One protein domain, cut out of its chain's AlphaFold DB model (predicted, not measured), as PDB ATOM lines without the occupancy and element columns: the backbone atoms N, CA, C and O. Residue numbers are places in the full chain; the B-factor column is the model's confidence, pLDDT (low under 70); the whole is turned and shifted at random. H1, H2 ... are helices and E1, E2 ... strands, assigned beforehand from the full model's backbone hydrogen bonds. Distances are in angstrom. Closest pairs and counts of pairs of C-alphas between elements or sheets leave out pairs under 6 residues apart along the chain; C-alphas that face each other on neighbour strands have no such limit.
ATOM      1  N   SER A 210     -53.053 -27.575 -52.337       43.66
ATOM      2  CA  SER A 210     -51.914 -28.182 -53.044       43.66
ATOM      3  C   SER A 210     -51.846 -27.854 -54.546       43.66
ATOM      4  O   SER A 210     -50.774 -27.923 -55.128       43.66
ATOM      5  N   GLU A 211     -52.959 -27.478 -55.185       51.50
ATOM      6  CA  GLU A 211     -53.017 -27.097 -56.609       51.50
ATOM      7  C   GLU A 211     -52.611 -25.634 -56.858       51.50
ATOM      8  O   GLU A 211     -52.395 -25.247 -58.007       51.50
ATOM      9  N   ASN A 212     -52.517 -24.821 -55.800       65.75
ATOM     10  CA  ASN A 212     -52.137 -23.408 -55.870       65.75
ATOM     11  C   ASN A 212     -50.651 -23.183 -55.538       65.75
ATOM     12  O   ASN A 212     -50.232 -22.039 -55.394       65.75
ATOM     13  N   SER A 213     -49.858 -24.246 -55.374       74.62
ATOM     14  CA  SER A 213     -48.441 -24.174 -55.002       74.62
ATOM     15  C   SER A 213     -47.590 -25.130 -55.830       74.62
ATOM     16  O   SER A 213     -47.941 -26.300 -55.963       74.62
ATOM     17  N   ARG A 214     -46.437 -24.669 -56.326       78.81
ATOM     18  CA  ARG A 214     -45.435 -25.521 -56.988       78.81
ATOM     19  C   ARG A 214     -44.034 -25.250 -56.457       78.81
ATOM     20  O   ARG A 214     -43.715 -24.101 -56.162       78.81
ATOM     21  N   THR A 215     -43.196 -26.281 -56.411       72.75
ATOM     22  CA  THR A 215     -41.812 -26.186 -55.928       72.75
ATOM     23  C   THR A 215     -40.854 -26.675 -56.998       72.75
ATOM     24  O   THR A 215     -41.018 -27.769 -57.533       72.75
ATOM     25  N   GLU A 216     -39.856 -25.856 -57.315       72.06
ATOM     26  CA  GLU A 216     -38.820 -26.147 -58.302       72.06
ATOM     27  C   GLU A 216     -37.449 -26.129 -57.609       72.06
ATOM     28  O   GLU A 216     -37.082 -25.132 -56.983       72.06
ATOM     29  N   THR A 217     -36.689 -27.225 -57.714       69.25
ATOM     30  CA  THR A 217     -35.311 -27.314 -57.199       69.25
ATOM     31  C   THR A 217     -34.322 -27.075 -58.336       69.25
ATOM     32  O   THR A 217     -34.170 -27.923 -59.218       69.25
ATOM     33  N   ALA A 218     -33.660 -25.917 -58.347       67.69
ATOM     34  CA  ALA A 218     -32.683 -25.552 -59.369       67.69
ATOM     35  C   ALA A 218     -31.751 -24.424 -58.899       67.69
ATOM     36  O   ALA A 218     -32.128 -23.588 -58.085       67.69
ATOM     37  N   LEU A 219     -30.549 -24.351 -59.487       71.88
ATOM     38  CA  LEU A 219     -29.597 -23.239 -59.308       71.88
ATOM     39  C   LEU A 219     -29.253 -22.912 -57.837       71.88
ATOM     40  O   LEU A 219     -29.030 -21.748 -57.505       71.88
ATOM     41  N   GLY A 220     -29.206 -23.921 -56.961       67.69
ATOM     42  CA  GLY A 220     -28.894 -23.735 -55.544       67.69
ATOM     43  C   GLY A 220     -30.087 -23.322 -54.675       67.69
ATOM     44  O   GLY A 220     -29.868 -22.748 -53.604       67.69
ATOM     45  N   LEU A 221     -31.324 -23.531 -55.151       79.44
ATOM     46  CA  LEU A 221     -32.570 -23.115 -54.501       79.44
ATOM     47  C   LEU A 221     -33.657 -24.188 -54.571       79.44
ATOM     48  O   LEU A 221     -33.828 -24.848 -55.595       79.44
ATOM     49  N   ASN A 222     -34.460 -24.248 -53.513       83.44
ATOM     50  CA  ASN A 222     -35.837 -24.726 -53.532       83.44
ATOM     51  C   ASN A 222     -36.758 -23.499 -53.630       83.44
ATOM     52  O   ASN A 222     -36.966 -22.791 -52.640       83.44
ATOM     53  N   THR A 223     -37.299 -23.229 -54.818       86.38
ATOM     54  CA  THR A 223     -38.211 -22.103 -55.058       86.38
ATOM     55  C   THR A 223     -39.655 -22.593 -55.044       86.38
ATOM     56  O   THR A 223     -40.097 -23.271 -55.969       86.38
ATOM     57  N   THR A 224     -40.406 -22.226 -54.004       88.69
ATOM     58  CA  THR A 224     -41.857 -22.451 -53.918       88.69
ATOM     59  C   THR A 224     -42.590 -21.237 -54.477       88.69
ATOM     60  O   THR A 224     -42.325 -20.121 -54.044       88.69
ATOM     61  N   THR A 225     -43.524 -21.424 -55.407       88.50
ATOM     62  CA  THR A 225     -44.404 -20.365 -55.930       88.50
ATOM     63  C   THR A 225     -45.856 -20.697 -55.619       88.50
ATOM     64  O   THR A 225     -46.315 -21.791 -55.942       88.50
ATOM     65  N   PHE A 226     -46.573 -19.739 -55.037       87.38
ATOM     66  CA  PHE A 226     -48.002 -19.778 -54.758       87.38
ATOM     67  C   PHE A 226     -48.756 -18.855 -55.719       87.38
ATOM     68  O   PHE A 226     -48.467 -17.658 -55.783       87.38
ATOM     69  N   ASP A 227     -49.746 -19.393 -56.425       84.62
ATOM     70  CA  ASP A 227     -50.679 -18.622 -57.246       84.62
ATOM     71  C   ASP A 227     -51.871 -18.173 -56.382       84.62
ATOM     72  O   ASP A 227     -52.621 -18.997 -55.857       84.62
ATOM     73  N   THR A 228     -52.065 -16.859 -56.238       83.81
ATOM     74  CA  THR A 228     -53.207 -16.264 -55.517       83.81
ATOM     75  C   THR A 228     -54.192 -15.613 -56.499       83.81
ATOM     76  O   THR A 228     -53.940 -15.540 -57.704       83.81
ATOM     77  N   LEU A 229     -55.327 -15.106 -56.001       81.56
ATOM     78  CA  LEU A 229     -56.306 -14.393 -56.834       81.56
ATOM     79  C   LEU A 229     -55.758 -13.066 -57.394       81.56
ATOM     80  O   LEU A 229     -56.121 -12.665 -58.501       81.56
ATOM     81  N   VAL A 230     -54.870 -12.407 -56.643       81.19
ATOM     82  CA  VAL A 230     -54.377 -11.041 -56.902       81.19
ATOM     83  C   VAL A 230     -52.918 -10.968 -57.371       81.19
ATOM     84  O   VAL A 230     -52.493  -9.960 -57.936       81.19
ATOM     85  N   GLY A 231     -52.140 -12.032 -57.183       84.44
ATOM     86  CA  GLY A 231     -50.695 -12.032 -57.417       84.44
ATOM     87  C   GLY A 231     -50.036 -13.396 -57.244       84.44
ATOM     88  O   GLY A 231     -50.708 -14.417 -57.091       84.44
ATOM     89  N   THR A 232     -48.709 -13.409 -57.234       86.94
ATOM     90  CA  THR A 232     -47.895 -14.600 -56.951       86.94
ATOM     91  C   THR A 232     -47.027 -14.363 -55.726       86.94
ATOM     92  O   THR A 232     -46.410 -13.303 -55.635       86.94
ATOM     93  N   VAL A 233     -46.932 -15.344 -54.825       88.69
ATOM     94  CA  VAL A 233     -45.994 -15.321 -53.689       88.69
ATOM     95  C   VAL A 233     -44.915 -16.376 -53.910       88.69
ATOM     96  O   VAL A 233     -45.219 -17.556 -54.037       88.69
ATOM     97  N   THR A 234     -43.656 -15.965 -53.934       90.88
ATOM     98  CA  THR A 234     -42.492 -16.818 -54.185       90.88
ATOM     99  C   THR A 234     -41.604 -16.863 -52.947       90.88
ATOM    100  O   THR A 234     -41.213 -15.819 -52.431       90.88
ATOM    101  N   VAL A 235     -41.250 -18.063 -52.494       93.38
ATOM    102  CA  VAL A 235     -40.332 -18.324 -51.379       93.38
ATOM    103  C   VAL A 235     -39.103 -19.039 -51.921       93.38
ATOM    104  O   VAL A 235     -39.226 -20.120 -52.493       93.38
ATOM    105  N   ASN A 236     -37.919 -18.460 -51.732       93.31
ATOM    106  CA  ASN A 236     -36.647 -19.084 -52.089       93.31
ATOM    107  C   ASN A 236     -35.947 -19.576 -50.822       93.31
ATOM    108  O   ASN A 236     -35.541 -18.767 -49.985       93.31
ATOM    109  N   LEU A 237     -35.784 -20.890 -50.710       92.94
ATOM    110  CA  LEU A 237     -34.995 -21.560 -49.675       92.94
ATOM    111  C   LEU A 237     -33.733 -22.171 -50.312       92.94
ATOM    112  O   LEU A 237     -33.725 -22.387 -51.526       92.94
ATOM    113  N   PRO A 238     -32.665 -22.468 -49.552       89.56
ATOM    114  CA  PRO A 238     -31.533 -23.218 -50.093       89.56
ATOM    115  C   PRO A 238     -31.945 -24.660 -50.444       89.56
ATOM    116  O   PRO A 238     -32.873 -25.211 -49.850       89.56
ATOM    117  N   ASP A 239     -31.260 -25.282 -51.408       83.19
ATOM    118  CA  ASP A 239     -31.487 -26.690 -51.791       83.19
ATOM    119  C   ASP A 239     -30.660 -27.715 -50.990       83.19
ATOM    120  O   ASP A 239     -30.907 -28.912 -51.103       83.19
ATOM    121  N   ASP A 240     -29.738 -27.276 -50.122       79.06
ATOM    122  CA  ASP A 240     -28.949 -28.135 -49.220       79.06
ATOM    123  C   ASP A 240     -29.460 -28.135 -47.766       79.06
ATOM    124  O   ASP A 240     -28.658 -28.137 -46.832       79.06
ATOM    125  N   LEU A 241     -30.780 -28.103 -47.554       83.81
ATOM    126  CA  LEU A 241     -31.371 -28.104 -46.209       83.81
ATOM    127  C   LEU A 241     -30.915 -29.321 -45.394       83.81
ATOM    128  O   LEU A 241     -31.070 -30.455 -45.842       83.81
ATOM    129  N   SER A 242     -30.412 -29.097 -44.181       81.44
ATOM    130  CA  SER A 242     -30.064 -30.141 -43.209       81.44
ATOM    131  C   SER A 242     -30.817 -29.947 -41.894       81.44
ATOM    132  O   SER A 242     -31.106 -28.824 -41.480       81.44
ATOM    133  N   ALA A 243     -31.132 -31.052 -41.220       80.25
ATOM    134  CA  ALA A 243     -31.761 -31.025 -39.907       80.25
ATOM    135  C   ALA A 243     -30.873 -30.279 -38.890       80.25
ATOM    136  O   ALA A 243     -29.678 -30.556 -38.781       80.25
ATOM    137  N   GLY A 244     -31.447 -29.323 -38.154       81.12
ATOM    138  CA  GLY A 244     -30.712 -28.449 -37.232       81.12
ATOM    139  C   GLY A 244     -30.086 -27.190 -37.848       81.12
ATOM    140  O   GLY A 244     -29.494 -26.407 -37.106       81.12
ATOM    141  N   ASP A 245     -30.200 -26.960 -39.161       86.62
ATOM    142  CA  ASP A 245     -29.714 -25.716 -39.769       86.62
ATOM    143  C   ASP A 245     -30.480 -24.484 -39.263       86.62
ATOM    144  O   ASP A 245     -31.707 -24.490 -39.151       86.62
ATOM    145  N   MET A 246     -29.767 -23.367 -39.108       88.06
ATOM    146  CA  MET A 246     -30.373 -22.042 -39.217       88.06
ATOM    147  C   MET A 246     -30.243 -21.586 -40.672       88.06
ATOM    148  O   MET A 246     -29.152 -21.244 -41.126       88.06
ATOM    149  N   ILE A 247     -31.346 -21.616 -41.420       91.31
ATOM    150  CA  ILE A 247     -31.379 -21.184 -42.822       91.31
ATOM    151  C   ILE A 247     -31.898 -19.759 -42.943       91.31
ATOM    152  O   ILE A 247     -32.553 -19.239 -42.040       91.31
ATOM    153  N   SER A 248     -31.652 -19.134 -44.090       91.00
ATOM    154  CA  SER A 248     -32.274 -17.868 -44.472       91.00
ATOM    155  C   SER A 248     -32.712 -17.881 -45.930       91.00
ATOM    156  O   SER A 248     -32.094 -18.533 -46.767       91.00
ATOM    157  N   GLY A 249     -33.777 -17.150 -46.239       91.25
ATOM    158  CA  GLY A 249     -34.372 -17.109 -47.571       91.25
ATOM    159  C   GLY A 249     -35.088 -15.797 -47.853       91.25
ATOM    160  O   GLY A 249     -35.208 -14.935 -46.980       91.25
ATOM    161  N   THR A 250     -35.557 -15.657 -49.088       90.12
ATOM    162  CA  THR A 250     -36.329 -14.498 -49.553       90.12
ATOM    163  C   THR A 250     -37.772 -14.880 -49.819       90.12
ATOM    164  O   THR A 250     -38.055 -15.954 -50.350       90.12
ATOM    165  N   VAL A 251     -38.675 -13.967 -49.484       90.56
ATOM    166  CA  VAL A 251     -40.098 -14.048 -49.802       90.56
ATOM    167  C   VAL A 251     -40.443 -12.835 -50.655       90.56
ATOM    168  O   VAL A 251     -40.068 -11.717 -50.307       90.56
ATOM    169  N   ILE A 252     -41.104 -13.055 -51.791       87.00
ATOM    170  CA  ILE A 252     -41.421 -12.029 -52.789       87.00
ATOM    171  C   ILE A 252     -42.878 -12.205 -53.219       87.00
ATOM    172  O   ILE A 252     -43.235 -13.253 -53.744       87.00
ATOM    173  N   ALA A 253     -43.714 -11.192 -53.024       86.06
ATOM    174  CA  ALA A 253     -45.083 -11.130 -53.515       86.06
ATOM    175  C   ALA A 253     -45.218 -10.051 -54.592       86.06
ATOM    176  O   ALA A 253     -44.947  -8.878 -54.339       86.06
ATOM    177  N   GLU A 254     -45.669 -10.446 -55.780       84.50
ATOM    178  CA  GLU A 254     -45.862  -9.564 -56.936       84.50
ATOM    179  C   GLU A 254     -47.346  -9.525 -57.325       84.50
ATOM    180  O   GLU A 254     -47.981 -10.571 -57.490       84.50
ATOM    181  N   VAL A 255     -47.907  -8.320 -57.489       84.00
ATOM    182  CA  VAL A 255     -49.272  -8.135 -58.015       84.00
ATOM    183  C   VAL A 255     -49.321  -8.585 -59.477       84.00
ATOM    184  O   VAL A 255     -48.467  -8.213 -60.282       84.00
ATOM    185  N   LYS A 256     -50.347  -9.358 -59.848       76.19
ATOM    186  CA  LYS A 256     -50.493  -9.891 -61.207       76.19
ATOM    187  C   LYS A 256     -50.783  -8.754 -62.201       76.19
ATOM    188  O   LYS A 256     -51.829  -8.114 -62.083       76.19
ATOM    189  N   PRO A 257     -49.933  -8.508 -63.216       57.34
ATOM    190  CA  PRO A 257     -50.163  -7.421 -64.160       57.34
ATOM    191  C   PRO A 257     -51.339  -7.747 -65.088       57.34
ATOM    192  O   PRO A 257     -51.238  -8.603 -65.969       57.34
ATOM    193  N   LYS A 258     -52.456  -7.036 -64.918       57.41
ATOM    194  CA  LYS A 258     -53.556  -6.983 -65.891       57.41
ATOM    195  C   LYS A 258     -53.413  -5.734 -66.753       57.41
ATOM    196  O   LYS A 258     -53.161  -4.643 -66.250       57.41
ATOM    197  N   SER A 259     -53.626  -5.882 -68.056       48.09
ATOM    198  CA  SER A 259     -53.359  -4.866 -69.083       48.09
ATOM    199  C   SER A 259     -54.322  -3.662 -69.109       48.09
ATOM    200  O   SER A 259     -54.363  -2.959 -70.115       48.09
ATOM    201  N   SER A 260     -55.123  -3.433 -68.061       52.38
ATOM    202  CA  SER A 260     -56.155  -2.380 -68.046       52.38
ATOM    203  C   SER A 260     -56.620  -1.894 -66.659       52.38
ATOM    204  O   SER A 260     -57.597  -1.154 -66.598       52.38
ATOM    205  N   GLU A 261     -55.996  -2.300 -65.544       55.47
ATOM    206  CA  GLU A 261     -56.473  -1.918 -64.197       55.47
ATOM    207  C   GLU A 261     -55.867  -0.604 -63.677       55.47
ATOM    208  O   GLU A 261     -54.696  -0.297 -63.907       55.47
ATOM    209  N   ALA A 262     -56.683   0.169 -62.954       60.28
ATOM    210  CA  ALA A 262     -56.312   1.476 -62.423       60.28
ATOM    211  C   ALA A 262     -55.356   1.362 -61.212       60.28
ATOM    212  O   ALA A 262     -55.380   0.357 -60.496       60.28
ATOM    213  N   PRO A 263     -54.561   2.409 -60.895       60.41
ATOM    214  CA  PRO A 263     -53.632   2.385 -59.756       60.41
ATOM    215  C   PRO A 263     -54.281   2.057 -58.401       60.41
ATOM    216  O   PRO A 263     -53.634   1.487 -57.526       60.41
ATOM    217  N   ALA A 264     -55.567   2.383 -58.225       60.50
ATOM    218  CA  ALA A 264     -56.320   2.079 -57.010       60.50
ATOM    219  C   ALA A 264     -56.576   0.573 -56.811       60.50
ATOM    220  O   ALA A 264     -56.640   0.112 -55.675       60.50
ATOM    221  N   ASP A 265     -56.700  -0.202 -57.890       69.81
ATOM    222  CA  ASP A 265     -56.959  -1.643 -57.803       69.81
ATOM    223  C   ASP A 265     -55.658  -2.425 -57.585       69.81
ATOM    224  O   ASP A 265     -55.638  -3.385 -56.817       69.81
ATOM    225  N   GLN A 266     -54.538  -1.925 -58.122       72.38
ATOM    226  CA  GLN A 266     -53.193  -2.412 -57.789       72.38
ATOM    227  C   GLN A 266     -52.872  -2.212 -56.297       72.38
ATOM    228  O   GLN A 266     -52.319  -3.107 -55.665       72.38
ATOM    229  N   ALA A 267     -53.276  -1.078 -55.710       74.00
ATOM    230  CA  ALA A 267     -53.114  -0.823 -54.278       74.00
ATOM    231  C   ALA A 267     -53.950  -1.778 -53.400       74.00
ATOM    232  O   ALA A 267     -53.450  -2.262 -52.388       74.00
ATOM    233  N   LYS A 268     -55.189  -2.108 -53.801       79.12
ATOM    234  CA  LYS A 268     -56.020  -3.115 -53.106       79.12
ATOM    235  C   LYS A 268     -55.438  -4.525 -53.224       79.12
ATOM    236  O   LYS A 268     -55.400  -5.248 -52.237       79.12
ATOM    237  N   ALA A 269     -54.961  -4.904 -54.411       81.19
ATOM    238  CA  ALA A 269     -54.296  -6.187 -54.638       81.19
ATOM    239  C   ALA A 269     -53.027  -6.334 -53.778       81.19
ATOM    240  O   ALA A 269     -52.751  -7.412 -53.254       81.19
ATOM    241  N   LEU A 270     -52.281  -5.240 -53.591       79.69
ATOM    242  CA  LEU A 270     -51.122  -5.194 -52.704       79.69
ATOM    243  C   LEU A 270     -51.518  -5.312 -51.223       79.69
ATOM    244  O   LEU A 270     -50.849  -6.030 -50.485       79.69
ATOM    245  N   ASP A 271     -52.600  -4.657 -50.789       82.38
ATOM    246  CA  ASP A 271     -53.128  -4.776 -49.421       82.38
ATOM    247  C   ASP A 271     -53.647  -6.194 -49.112       82.38
ATOM    248  O   ASP A 271     -53.406  -6.730 -48.031       82.38
ATOM    249  N   GLU A 272     -54.268  -6.862 -50.090       84.31
ATOM    250  CA  GLU A 272     -54.630  -8.278 -49.972       84.31
ATOM    251  C   GLU A 272     -53.382  -9.171 -49.842       84.31
ATOM    252  O   GLU A 272     -53.332 -10.005 -48.937       84.31
ATOM    253  N   LEU A 273     -52.340  -8.942 -50.658       84.44
ATOM    254  CA  LEU A 273     -51.064  -9.668 -50.546       84.44
ATOM    255  C   LEU A 273     -50.377  -9.451 -49.185       84.44
ATOM    256  O   LEU A 273     -49.830 -10.392 -48.609       84.44
ATOM    257  N   ASN A 274     -50.447  -8.230 -48.655       84.94
ATOM    258  CA  ASN A 274     -49.934  -7.818 -47.344       84.94
ATOM    259  C   ASN A 274     -50.670  -8.492 -46.164       84.94
ATOM    260  O   ASN A 274     -50.159  -8.533 -45.043       84.94
ATOM    261  N   GLY A 275     -51.876  -9.015 -46.413       85.69
ATOM    262  CA  GLY A 275     -52.685  -9.762 -45.453       85.69
ATOM    263  C   GLY A 275     -52.351 -11.255 -45.347       85.69
ATOM    264  O   GLY A 275     -52.831 -11.897 -44.415       85.69
ATOM    265  N   TYR A 276     -51.557 -11.821 -46.264       90.31
ATOM    266  CA  TYR A 276     -51.132 -13.222 -46.170       90.31
ATOM    267  C   TYR A 276     -50.067 -13.431 -45.069       90.31
ATOM    268  O   TYR A 276     -49.371 -12.515 -44.623       90.31
ATOM    269  N   VAL A 277     -49.910 -14.682 -44.645       91.31
ATOM    270  CA  VAL A 277     -48.869 -15.164 -43.733       91.31
ATOM    271  C   VAL A 277     -48.162 -16.329 -44.413       91.31
ATOM    272  O   VAL A 277     -48.817 -17.261 -44.879       91.31
ATOM    273  N   ILE A 278     -46.832 -16.286 -44.468       93.62
ATOM    274  CA  ILE A 278     -46.015 -17.410 -44.928       93.62
ATOM    275  C   ILE A 278     -45.472 -18.175 -43.724       93.62
ATOM    276  O   ILE A 278     -44.977 -17.589 -42.767       93.62
ATOM    277  N   GLU A 279     -45.549 -19.492 -43.770       93.38
ATOM    278  CA  GLU A 279     -45.027 -20.392 -42.751       93.38
ATOM    279  C   GLU A 279     -43.997 -21.316 -43.389       93.38
ATOM    280  O   GLU A 279     -44.260 -21.914 -44.430       93.38
ATOM    281  N   VAL A 280     -42.815 -21.401 -42.783       93.75
ATOM    282  CA  VAL A 280     -41.706 -22.265 -43.213       93.75
ATOM    283  C   VAL A 280     -41.227 -23.013 -41.979       93.75
ATOM    284  O   VAL A 280     -40.942 -22.366 -40.973       93.75
ATOM    285  N   ALA A 281     -41.151 -24.346 -42.029       90.69
ATOM    286  CA  ALA A 281     -40.777 -25.166 -40.868       90.69
ATOM    287  C   ALA A 281     -41.596 -24.796 -39.607       90.69
ATOM    288  O   ALA A 281     -41.036 -24.494 -38.551       90.69
ATOM    289  N   ASP A 282     -42.922 -24.709 -39.775       90.00
ATOM    290  CA  ASP A 282     -43.923 -24.324 -38.763       90.00
ATOM    291  C   ASP A 282     -43.730 -22.930 -38.117       90.00
ATOM    292  O   ASP A 282     -44.425 -22.556 -37.174       90.00
ATOM    293  N   GLN A 283     -42.825 -22.103 -38.654       92.94
ATOM    294  CA  GLN A 283     -42.563 -20.737 -38.199       92.94
ATOM    295  C   GLN A 283     -43.267 -19.719 -39.108       92.94
ATOM    296  O   GLN A 283     -42.773 -19.346 -40.178       92.94
ATOM    297  N   SER A 284     -44.429 -19.246 -38.658       91.19
ATOM    298  CA  SER A 284     -45.208 -18.190 -39.319       91.19
ATOM    299  C   SER A 284     -44.469 -16.839 -39.365       91.19
ATOM    300  O   SER A 284     -43.817 -16.418 -38.411       91.19
ATOM    301  N   SER A 285     -44.590 -16.133 -40.488       88.25
ATOM    302  CA  SER A 285     -44.057 -14.793 -40.757       88.25
ATOM    303  C   SER A 285     -45.084 -13.988 -41.571       88.25
ATOM    304  O   SER A 285     -45.557 -14.475 -42.599       88.25
ATOM    305  N   PRO A 286     -45.478 -12.775 -41.141       86.25
ATOM    306  CA  PRO A 286     -46.455 -11.970 -41.874       86.25
ATOM    307  C   PRO A 286     -45.867 -11.463 -43.194       86.25
ATOM    308  O   PRO A 286     -44.687 -11.125 -43.251       86.25
ATOM    309  N   MET A 287     -46.698 -11.310 -44.227       80.44
ATOM    310  CA  MET A 287     -46.303 -10.732 -45.521       80.44
ATOM    311  C   MET A 287     -46.165  -9.199 -45.486       80.44
ATOM    312  O   MET A 287     -46.484  -8.516 -46.451       80.44
ATOM    313  N   LYS A 288     -45.675  -8.649 -44.370       73.12
ATOM    314  CA  LYS A 288     -45.419  -7.217 -44.180       73.12
ATOM    315  C   LYS A 288     -43.935  -6.928 -44.353       73.12
ATOM    316  O   LYS A 288     -43.102  -7.660 -43.820       73.12
ATOM    317  N   LYS A 289     -43.594  -5.815 -45.014       62.34
ATOM    318  CA  LYS A 289     -42.228  -5.275 -44.925       62.34
ATOM    319  C   LYS A 289     -41.945  -4.931 -43.454       62.34
ATOM    320  O   LYS A 289     -42.761  -4.228 -42.858       62.34
ATOM    321  N   PRO A 290     -40.856  -5.433 -42.845       55.91
ATOM    322  CA  PRO A 290     -40.571  -5.160 -41.443       55.91
ATOM    323  C   PRO A 290     -40.284  -3.670 -41.221       55.91
ATOM    324  O   PRO A 290     -39.554  -3.043 -41.989       55.91
ATOM    325  N   GLU A 291     -40.843  -3.106 -40.152       43.62
ATOM    326  CA  GLU A 291     -40.590  -1.722 -39.750       43.62
ATOM    327  C   GLU A 291     -39.207  -1.613 -39.087       43.62
ATOM    328  O   GLU A 291     -39.009  -2.047 -37.953       43.62
ATOM    329  N   GLY A 292     -38.232  -1.043 -39.802       43.91
ATOM    330  CA  GLY A 292     -36.897  -0.739 -39.274       43.91
ATOM    331  C   GLY A 292     -35.744  -1.082 -40.222       43.91
ATOM    332  O   GLY A 292     -35.919  -1.722 -41.256       43.91
ATOM    333  N   ASN A 293     -34.532  -0.656 -39.853       36.44
ATOM    334  CA  ASN A 293     -33.297  -0.926 -40.601       36.44
ATOM    335  C   ASN A 293     -32.808  -2.377 -40.410       36.44
ATOM    336  O   ASN A 293     -31.743  -2.620 -39.842       36.44
ATOM    337  N   LEU A 294     -33.551  -3.351 -40.937       40.34
ATOM    338  CA  LEU A 294     -32.994  -4.675 -41.217       40.34
ATOM    339  C   LEU A 294     -32.126  -4.602 -42.482       40.34
ATOM    340  O   LEU A 294     -32.599  -4.870 -43.579       40.34
ATOM    341  N   ILE A 295     -30.870  -4.196 -42.256       44.81
ATOM    342  CA  ILE A 295     -29.648  -4.360 -43.067       44.81
ATOM    343  C   ILE A 295     -29.793  -4.086 -44.580       44.81
ATOM    344  O   ILE A 295     -30.474  -4.803 -45.310       44.81
ATOM    345  N   ASP A 296     -29.010  -3.127 -45.097       47.97
ATOM    346  CA  ASP A 296     -28.937  -2.783 -46.535       47.97
ATOM    347  C   ASP A 296     -28.683  -3.988 -47.465       47.97
ATOM    348  O   ASP A 296     -29.035  -3.958 -48.643       47.97
ATOM    349  N   PHE A 297     -28.156  -5.085 -46.917       49.06
ATOM    350  CA  PHE A 297     -27.961  -6.376 -47.571       49.06
ATOM    351  C   PHE A 297     -29.216  -6.950 -48.258       49.06
ATOM    352  O   PHE A 297     -29.103  -7.582 -49.308       49.06
ATOM    353  N   CYS A 298     -30.415  -6.693 -47.723       55.03
ATOM    354  CA  CYS A 298     -31.672  -7.142 -48.332       55.03
ATOM    355  C   CYS A 298     -32.376  -6.074 -49.193       55.03
ATOM    356  O   CYS A 298     -33.409  -6.372 -49.785       55.03
ATOM    357  N   LYS A 299     -31.827  -4.858 -49.345       47.22
ATOM    358  CA  LYS A 299     -32.472  -3.733 -50.064       47.22
ATOM    359  C   LYS A 299     -32.333  -3.760 -51.600       47.22
ATOM    360  O   LYS A 299     -32.314  -2.713 -52.235       47.22
ATOM    361  N   THR A 300     -32.252  -4.931 -52.238       46.62
ATOM    362  CA  THR A 300     -32.260  -5.040 -53.721       46.62
ATOM    363  C   THR A 300     -33.227  -6.087 -54.303       46.62
ATOM    364  O   THR A 300     -32.934  -6.770 -55.290       46.62
ATOM    365  N   PRO A 301     -34.464  -6.146 -53.792       38.19
ATOM    366  CA  PRO A 301     -35.634  -6.288 -54.658       38.19
ATOM    367  C   PRO A 301     -36.482  -5.001 -54.672       38.19
ATOM    368  O   PRO A 301     -37.363  -4.798 -53.855       38.19
ATOM    369  N   GLY A 302     -36.295  -4.149 -55.684       40.59
ATOM    370  CA  GLY A 302     -37.303  -3.135 -56.019       40.59
ATOM    371  C   GLY A 302     -37.280  -1.834 -55.213       40.59
ATOM    372  O   GLY A 302     -38.349  -1.324 -54.873       40.59
ATOM    373  N   GLU A 303     -36.109  -1.210 -55.039       40.97
ATOM    374  CA  GLU A 303     -36.070   0.258 -54.950       40.97
ATOM    375  C   GLU A 303     -36.852   0.842 -56.145       40.97
ATOM    376  O   GLU A 303     -36.455   0.710 -57.301       40.97
ATOM    377  N   GLY A 304     -38.027   1.412 -55.861       48.19
ATOM    378  CA  GLY A 304     -38.931   2.002 -56.852       48.19
ATOM    379  C   GLY A 304     -40.111   1.139 -57.334       48.19
ATOM    380  O   GLY A 304     -41.036   1.712 -57.913       48.19
ATOM    381  N   ASN A 305     -40.172  -0.179 -57.082       62.25
ATOM    382  CA  ASN A 305     -41.341  -0.976 -57.496       62.25
ATOM    383  C   ASN A 305     -42.451  -0.948 -56.430       62.25
ATOM    384  O   ASN A 305     -42.428  -1.711 -55.469       62.25
ATOM    385  N   LYS A 306     -43.452  -0.086 -56.634       64.81
ATOM    386  CA  LYS A 306     -44.599   0.077 -55.722       64.81
ATOM    387  C   LYS A 306     -45.567  -1.116 -55.693       64.81
ATOM    388  O   LYS A 306     -46.425  -1.143 -54.821       64.81
ATOM    389  N   ASN A 307     -45.433  -2.084 -56.602       68.62
ATOM    390  CA  ASN A 307     -46.385  -3.188 -56.790       68.62
ATOM    391  C   ASN A 307     -45.854  -4.543 -56.277       68.62
ATOM    392  O   ASN A 307     -46.300  -5.601 -56.728       68.62
ATOM    393  N   MET A 308     -44.871  -4.517 -55.372       74.31
ATOM    394  CA  MET A 308     -44.196  -5.706 -54.854       74.31
ATOM    395  C   MET A 308     -43.918  -5.585 -53.352       74.31
ATOM    396  O   MET A 308     -43.489  -4.535 -52.865       74.31
ATOM    397  N   ILE A 309     -44.127  -6.684 -52.630       75.88
ATOM    398  CA  ILE A 309     -43.679  -6.865 -51.248       75.88
ATOM    399  C   ILE A 309     -42.551  -7.887 -51.255       75.88
ATOM    400  O   ILE A 309     -42.641  -8.918 -51.911       75.88
ATOM    401  N   ASP A 310     -41.489  -7.615 -50.518       79.69
ATOM    402  CA  ASP A 310     -40.302  -8.449 -50.469       79.69
ATOM    403  C   ASP A 310     -39.631  -8.312 -49.102       79.69
ATOM    404  O   ASP A 310     -39.615  -7.225 -48.516       79.69
ATOM    405  N   PHE A 311     -39.122  -9.425 -48.577       80.69
ATOM    406  CA  PHE A 311     -38.322  -9.454 -47.355       80.69
ATOM    407  C   PHE A 311     -37.427 -10.698 -47.292       80.69
ATOM    408  O   PHE A 311     -37.665 -11.711 -47.955       80.69
ATOM    409  N   CYS A 312     -36.396 -10.617 -46.454       83.94
ATOM    410  CA  CYS A 312     -35.574 -11.750 -46.044       83.94
ATOM    411  C   CYS A 312     -36.011 -12.237 -44.658       83.94
ATOM    412  O   CYS A 312     -36.392 -11.429 -43.808       83.94
ATOM    413  N   LYS A 313     -35.902 -13.540 -44.397       86.69
ATOM    414  CA  LYS A 313     -36.171 -14.119 -43.075       86.69
ATOM    415  C   LYS A 313     -35.275 -15.332 -42.828       86.69
ATOM    416  O   LYS A 313     -34.863 -16.005 -43.773       86.69
ATOM    417  N   SER A 314     -34.980 -15.585 -41.555       90.38
ATOM    418  CA  SER A 314     -34.291 -16.788 -41.083       90.38
ATOM    419  C   SER A 314     -35.258 -17.723 -40.363       90.38
ATOM    420  O   SER A 314     -36.151 -17.254 -39.647       90.38
ATOM    421  N   TRP A 315     -35.042 -19.026 -40.528       91.88
ATOM    422  CA  TRP A 315     -35.848 -20.103 -39.955       91.88
ATOM    423  C   TRP A 315     -34.943 -21.201 -39.392       91.88
ATOM    424  O   TRP A 315     -33.896 -21.504 -39.965       91.88
ATOM    425  N   SER A 316     -35.350 -21.794 -38.272       92.56
ATOM    426  CA  SER A 316     -34.669 -22.948 -37.675       92.56
ATOM    427  C   SER A 316     -35.255 -24.249 -38.224       92.56
ATOM    428  O   SER A 316     -36.476 -24.410 -38.230       92.56
ATOM    429  N   ILE A 317     -34.416 -25.176 -38.680       89.25
ATOM    430  CA  ILE A 317     -34.849 -26.494 -39.156       89.25
ATOM    431  C   ILE A 317     -34.834 -27.487 -37.984       89.25
ATOM    432  O   ILE A 317     -33.799 -27.625 -37.331       89.25
ATOM    433  N   PRO A 318     -35.929 -28.223 -37.703       85.56
ATOM    434  CA  PRO A 318     -35.950 -29.193 -36.609       85.56
ATOM    435  C   PRO A 318     -34.858 -30.266 -36.745       85.56
ATOM    436  O   PRO A 318     -34.591 -30.762 -37.837       85.56
ATOM    437  N   LEU A 319     -34.268 -30.675 -35.615       78.12
ATOM    438  CA  LEU A 319     -33.180 -31.671 -35.546       78.12
ATOM    439  C   LEU A 319     -33.562 -33.073 -36.060       78.12
ATOM    440  O   LEU A 319     -32.687 -33.904 -36.276       78.12
ATOM    441  N   THR A 320     -34.854 -33.340 -36.241       78.94
ATOM    442  CA  THR A 320     -35.408 -34.619 -36.709       78.94
ATOM    443  C   THR A 320     -36.152 -34.499 -38.045       78.94
ATOM    444  O   THR A 320     -36.787 -35.458 -38.480       78.94
ATOM    445  N   ALA A 321     -36.105 -33.334 -38.702       74.88
ATOM    446  CA  ALA A 321     -36.827 -33.100 -39.948       74.88
ATOM    447  C   ALA A 321     -36.210 -33.875 -41.127       74.88
ATOM    448  O   ALA A 321     -35.046 -33.683 -41.471       74.88
ATOM    449  N   SER A 322     -37.024 -34.695 -41.794       76.06
ATOM    450  CA  SER A 322     -36.762 -35.230 -43.142       76.06
ATOM    451  C   SER A 322     -37.394 -34.371 -44.249       76.06
ATOM    452  O   SER A 322     -37.087 -34.519 -45.432       76.06
ATOM    453  N   SER A 323     -38.289 -33.460 -43.870       82.56
ATOM    454  CA  SER A 323     -38.895 -32.429 -44.713       82.56
ATOM    455  C   SER A 323     -39.426 -31.297 -43.830       82.56
ATOM    456  O   SER A 323     -39.570 -31.479 -42.619       82.56
ATOM    457  N   ILE A 324     -39.689 -30.134 -44.427       87.06
ATOM    458  CA  ILE A 324     -40.362 -29.006 -43.777       87.06
ATOM    459  C   ILE A 324     -41.549 -28.516 -44.613       87.06
ATOM    460  O   ILE A 324     -41.426 -28.420 -45.839       87.06
ATOM    461  N   PRO A 325     -42.652 -28.107 -43.970       88.25
ATOM    462  CA  PRO A 325     -43.756 -27.487 -44.674       88.25
ATOM    463  C   PRO A 325     -43.394 -26.058 -45.082       88.25
ATOM    464  O   PRO A 325     -42.779 -25.309 -44.315       88.25
ATOM    465  N   VAL A 326     -43.827 -25.669 -46.281       92.00
ATOM    466  CA  VAL A 326     -43.900 -24.272 -46.727       92.00
ATOM    467  C   VAL A 326     -45.353 -23.987 -47.101       92.00
ATOM    468  O   VAL A 326     -45.904 -24.601 -48.019       92.00
ATOM    469  N   VAL A 327     -46.001 -23.097 -46.349       92.44
ATOM    470  CA  VAL A 327     -47.461 -22.907 -46.349       92.44
ATOM    471  C   VAL A 327     -47.803 -21.429 -46.465       92.44
ATOM    472  O   VAL A 327     -47.359 -20.627 -45.648       92.44
ATOM    473  N   LEU A 328     -48.644 -21.069 -47.435       93.06
ATOM    474  CA  LEU A 328     -49.244 -19.739 -47.522       93.06
ATOM    475  C   LEU A 328     -50.642 -19.769 -46.894       93.06
ATOM    476  O   LEU A 328     -51.479 -20.589 -47.279       93.06
ATOM    477  N   LYS A 329     -50.902 -18.862 -45.951       89.06
ATOM    478  CA  LYS A 329     -52.186 -18.687 -45.256       89.06
ATOM    479  C   LYS A 329     -52.730 -17.281 -45.492       89.06
ATOM    480  O   LYS A 329     -51.950 -16.342 -45.616       89.06
ATOM    481  N   ASP A 330     -54.047 -17.121 -45.547       85.19
ATOM    482  CA  ASP A 330     -54.693 -15.805 -45.622       85.19
ATOM    483  C   ASP A 330     -54.856 -15.118 -44.262       85.19
ATOM    484  O   ASP A 330     -54.523 -15.667 -43.211       85.19
ATOM    485  N   LYS A 331     -55.401 -13.897 -44.293       84.25
ATOM    486  CA  LYS A 331     -55.685 -13.073 -43.109       84.25
ATOM    487  C   LYS A 331     -56.673 -13.698 -42.112       84.25
ATOM    488  O   LYS A 331     -56.821 -13.176 -41.012       84.25
ATOM    489  N   THR A 332     -57.366 -14.774 -42.489       85.56
ATOM    490  CA  THR A 332     -58.249 -15.566 -41.615       85.56
ATOM    491  C   THR A 332     -57.560 -16.822 -41.067       85.56
ATOM    492  O   THR A 332     -58.112 -17.501 -40.205       85.56
ATOM    493  N   GLY A 333     -56.343 -17.123 -41.538       80.75
ATOM    494  CA  GLY A 333     -55.586 -18.333 -41.223       80.75
ATOM    495  C   GLY A 333     -55.865 -19.511 -42.164       80.75
ATOM    496  O   GLY A 333     -55.286 -20.582 -41.969       80.75
ATOM    497  N   ALA A 334     -56.715 -19.345 -43.184       82.75
ATOM    498  CA  ALA A 334     -57.033 -20.410 -44.128       82.75
ATOM    499  C   ALA A 334     -55.843 -20.686 -45.061       82.75
ATOM    500  O   ALA A 334     -55.213 -19.764 -45.576       82.75
ATOM    501  N   ILE A 335     -55.528 -21.966 -45.286       84.94
ATOM    502  CA  ILE A 335     -54.392 -22.373 -46.124       84.94
ATOM    503  C   ILE A 335     -54.741 -22.177 -47.605       84.94
ATOM    504  O   ILE A 335     -55.595 -22.877 -48.148       84.94
ATOM    505  N   ILE A 336     -54.024 -21.263 -48.259       83.06
ATOM    506  CA  ILE A 336     -54.115 -20.970 -49.695       83.06
ATOM    507  C   ILE A 336     -53.278 -21.956 -50.508       83.06
ATOM    508  O   ILE A 336     -53.719 -22.395 -51.571       83.06
ATOM    509  N   GLY A 337     -52.106 -22.345 -49.992       80.06
ATOM    510  CA  GLY A 337     -51.272 -23.386 -50.588       80.06
ATOM    511  C   GLY A 337     -50.277 -24.014 -49.617       80.06
ATOM    512  O   GLY A 337     -49.943 -23.415 -48.596       80.06
ATOM    513  N   ARG A 338     -49.809 -25.229 -49.934       86.56
ATOM    514  CA  ARG A 338     -48.842 -25.991 -49.126       86.56
ATOM    515  C   ARG A 338     -47.991 -26.907 -49.998       86.56
ATOM    516  O   ARG A 338     -48.524 -27.667 -50.799       86.56
ATOM    517  N   THR A 339     -46.691 -26.907 -49.731       80.06
ATOM    518  CA  THR A 339     -45.722 -27.892 -50.219       80.06
ATOM    519  C   THR A 339     -44.895 -28.426 -49.047       80.06
ATOM    520  O   THR A 339     -44.832 -27.787 -47.995       80.06
ATOM    521  N   GLU A 340     -44.242 -29.568 -49.239       82.38
ATOM    522  CA  GLU A 340     -43.172 -30.052 -48.366       82.38
ATOM    523  C   GLU A 340     -41.840 -29.910 -49.111       82.38
ATOM    524  O   GLU A 340     -41.737 -30.276 -50.284       82.38
ATOM    525  N   VAL A 341     -40.817 -29.391 -48.437       80.19
ATOM    526  CA  VAL A 341     -39.459 -29.248 -48.978       80.19
ATOM    527  C   VAL A 341     -38.552 -30.263 -48.276       80.19
ATOM    528  O   VAL A 341     -38.550 -30.301 -47.044       80.19
ATOM    529  N   PRO A 342     -37.799 -31.110 -49.003       75.69
ATOM    530  CA  PRO A 342     -36.987 -32.162 -48.392       75.69
ATOM    531  C   PRO A 342     -35.830 -31.590 -47.564       75.69
ATOM    532  O   PRO A 342     -35.237 -30.573 -47.920       75.69
ATOM    533  N   VAL A 343     -35.487 -32.290 -46.482       78.56
ATOM    534  CA  VAL A 343     -34.377 -31.965 -45.579       78.56
ATOM    535  C   VAL A 343     -33.495 -33.197 -45.414       78.56
ATOM    536  O   VAL A 343     -33.992 -34.307 -45.237       78.56
TER     537      VAL A 343
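This is residues 210 to 343 of the 829 residues of the protein "FAS1 domain-containing protein" of Acidobacteria bacterium (UniProt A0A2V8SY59). Two sheets lie face to face as a sandwich, a twisted one of five strands and a smaller one of four, with their strands running in nearly the same line. The single helix H1 sits at one end of the larger sheet, where E4 ends and E7 begins, and the long link from E6 to E7 makes a wide loop of residues 287 to 307. The printed part has 134 residues, with nine named strands and one named helix in the order E1 E2 E3 E4 H1 E5 E6 E7 E8 E9, and its class is mostly strand. Both sheets are antiparallel throughout, with the orders E1 E2 E3 E4 E7 and E6 E5 E8 E9. The whole is compact, with a radius of gyration of the C-alphas of 15.0 A and spans of 49 by 35 by 29 A.

The larger sheet has E1, residues 213 to 218, and E7, residues 308 to 316, as its edge strands. Its inner strands are E2, residues 221 to 227, E3, residues 231 to 238, and E4, residues 246 to 255. E1 to E4 form a meander, each strand the antiparallel neighbour of the one before. N 216 and O 223 of the hairpin E1 and E2 are 2.9 A apart, within hydrogen-bond range. In the hairpin E2 and E3, N 224 and O 235 are 2.8 A apart, and in the hairpin E3 and E4, N 234 and O 252 are 2.8 A apart. E4 and E7 are antiparallel, with N 253 and O 309 2.7 A apart. H1, residues 263 to 274, is on this sheet at a height of 7.0 A, two layers with the helix on one face of the sheet. It lies only just over E4 and E7, with 3 of its 12 C-alphas falling on each. It runs along the strands, at 20 degrees to E4 on the local plane. The closest C-alphas of H1 and E4 are those of Leu 270 and Val 255, 6.3 A apart. In H1 every O i to N i+4 pair is within hydrogen-bond range. The other sheet has E6, residues 283 to 286, and E9, residues 335 to 342, as edge strands, and E5, residues 277 to 280, and E8, residues 323 to 329, as inner ones. N 285 and O 278 of the hairpin E5 and E6 are 2.7 A apart, N 279 and O 327 of E5 and E8 are 2.8 A apart, and N 326 and O 339 of the hairpin E8 and E9 are 2.9 A apart. In the sandwich, two sheets face to face, the strands of one stand at 22 degrees to those of the other. The closest C-alphas of E1 and E9 are those of Ser 213 and Gly 337, 5.3 A apart. H1 is not on this second sheet.

E4 is the longest strand, 30.1 A from C-alpha 246 at (-30.373, -22.042, -39.217) to C-alpha 255. E7 measures 26.1 A, E3 23.4 A, E9 20.1 A, E8 19.1 A, E2 18.9 A, H1 16.5 A and E1 16.4 A; E5 and E6 have four residues each. E1 begins at C-alpha 213, (-48.441, -24.174, -55.002), and E9 ends at C-alpha 342, (-36.987, -32.162, -48.392).

The two C-alphas farthest apart, those of Ser 260 and Thr 320, are 49.5 A apart. The printed part has no cut. The link E6 to E7, 21 residues, is long. The mean pLDDT of the printed part is 76.7, and 34 residues are under 70, among them residues 257 to 265 and 289 to 307.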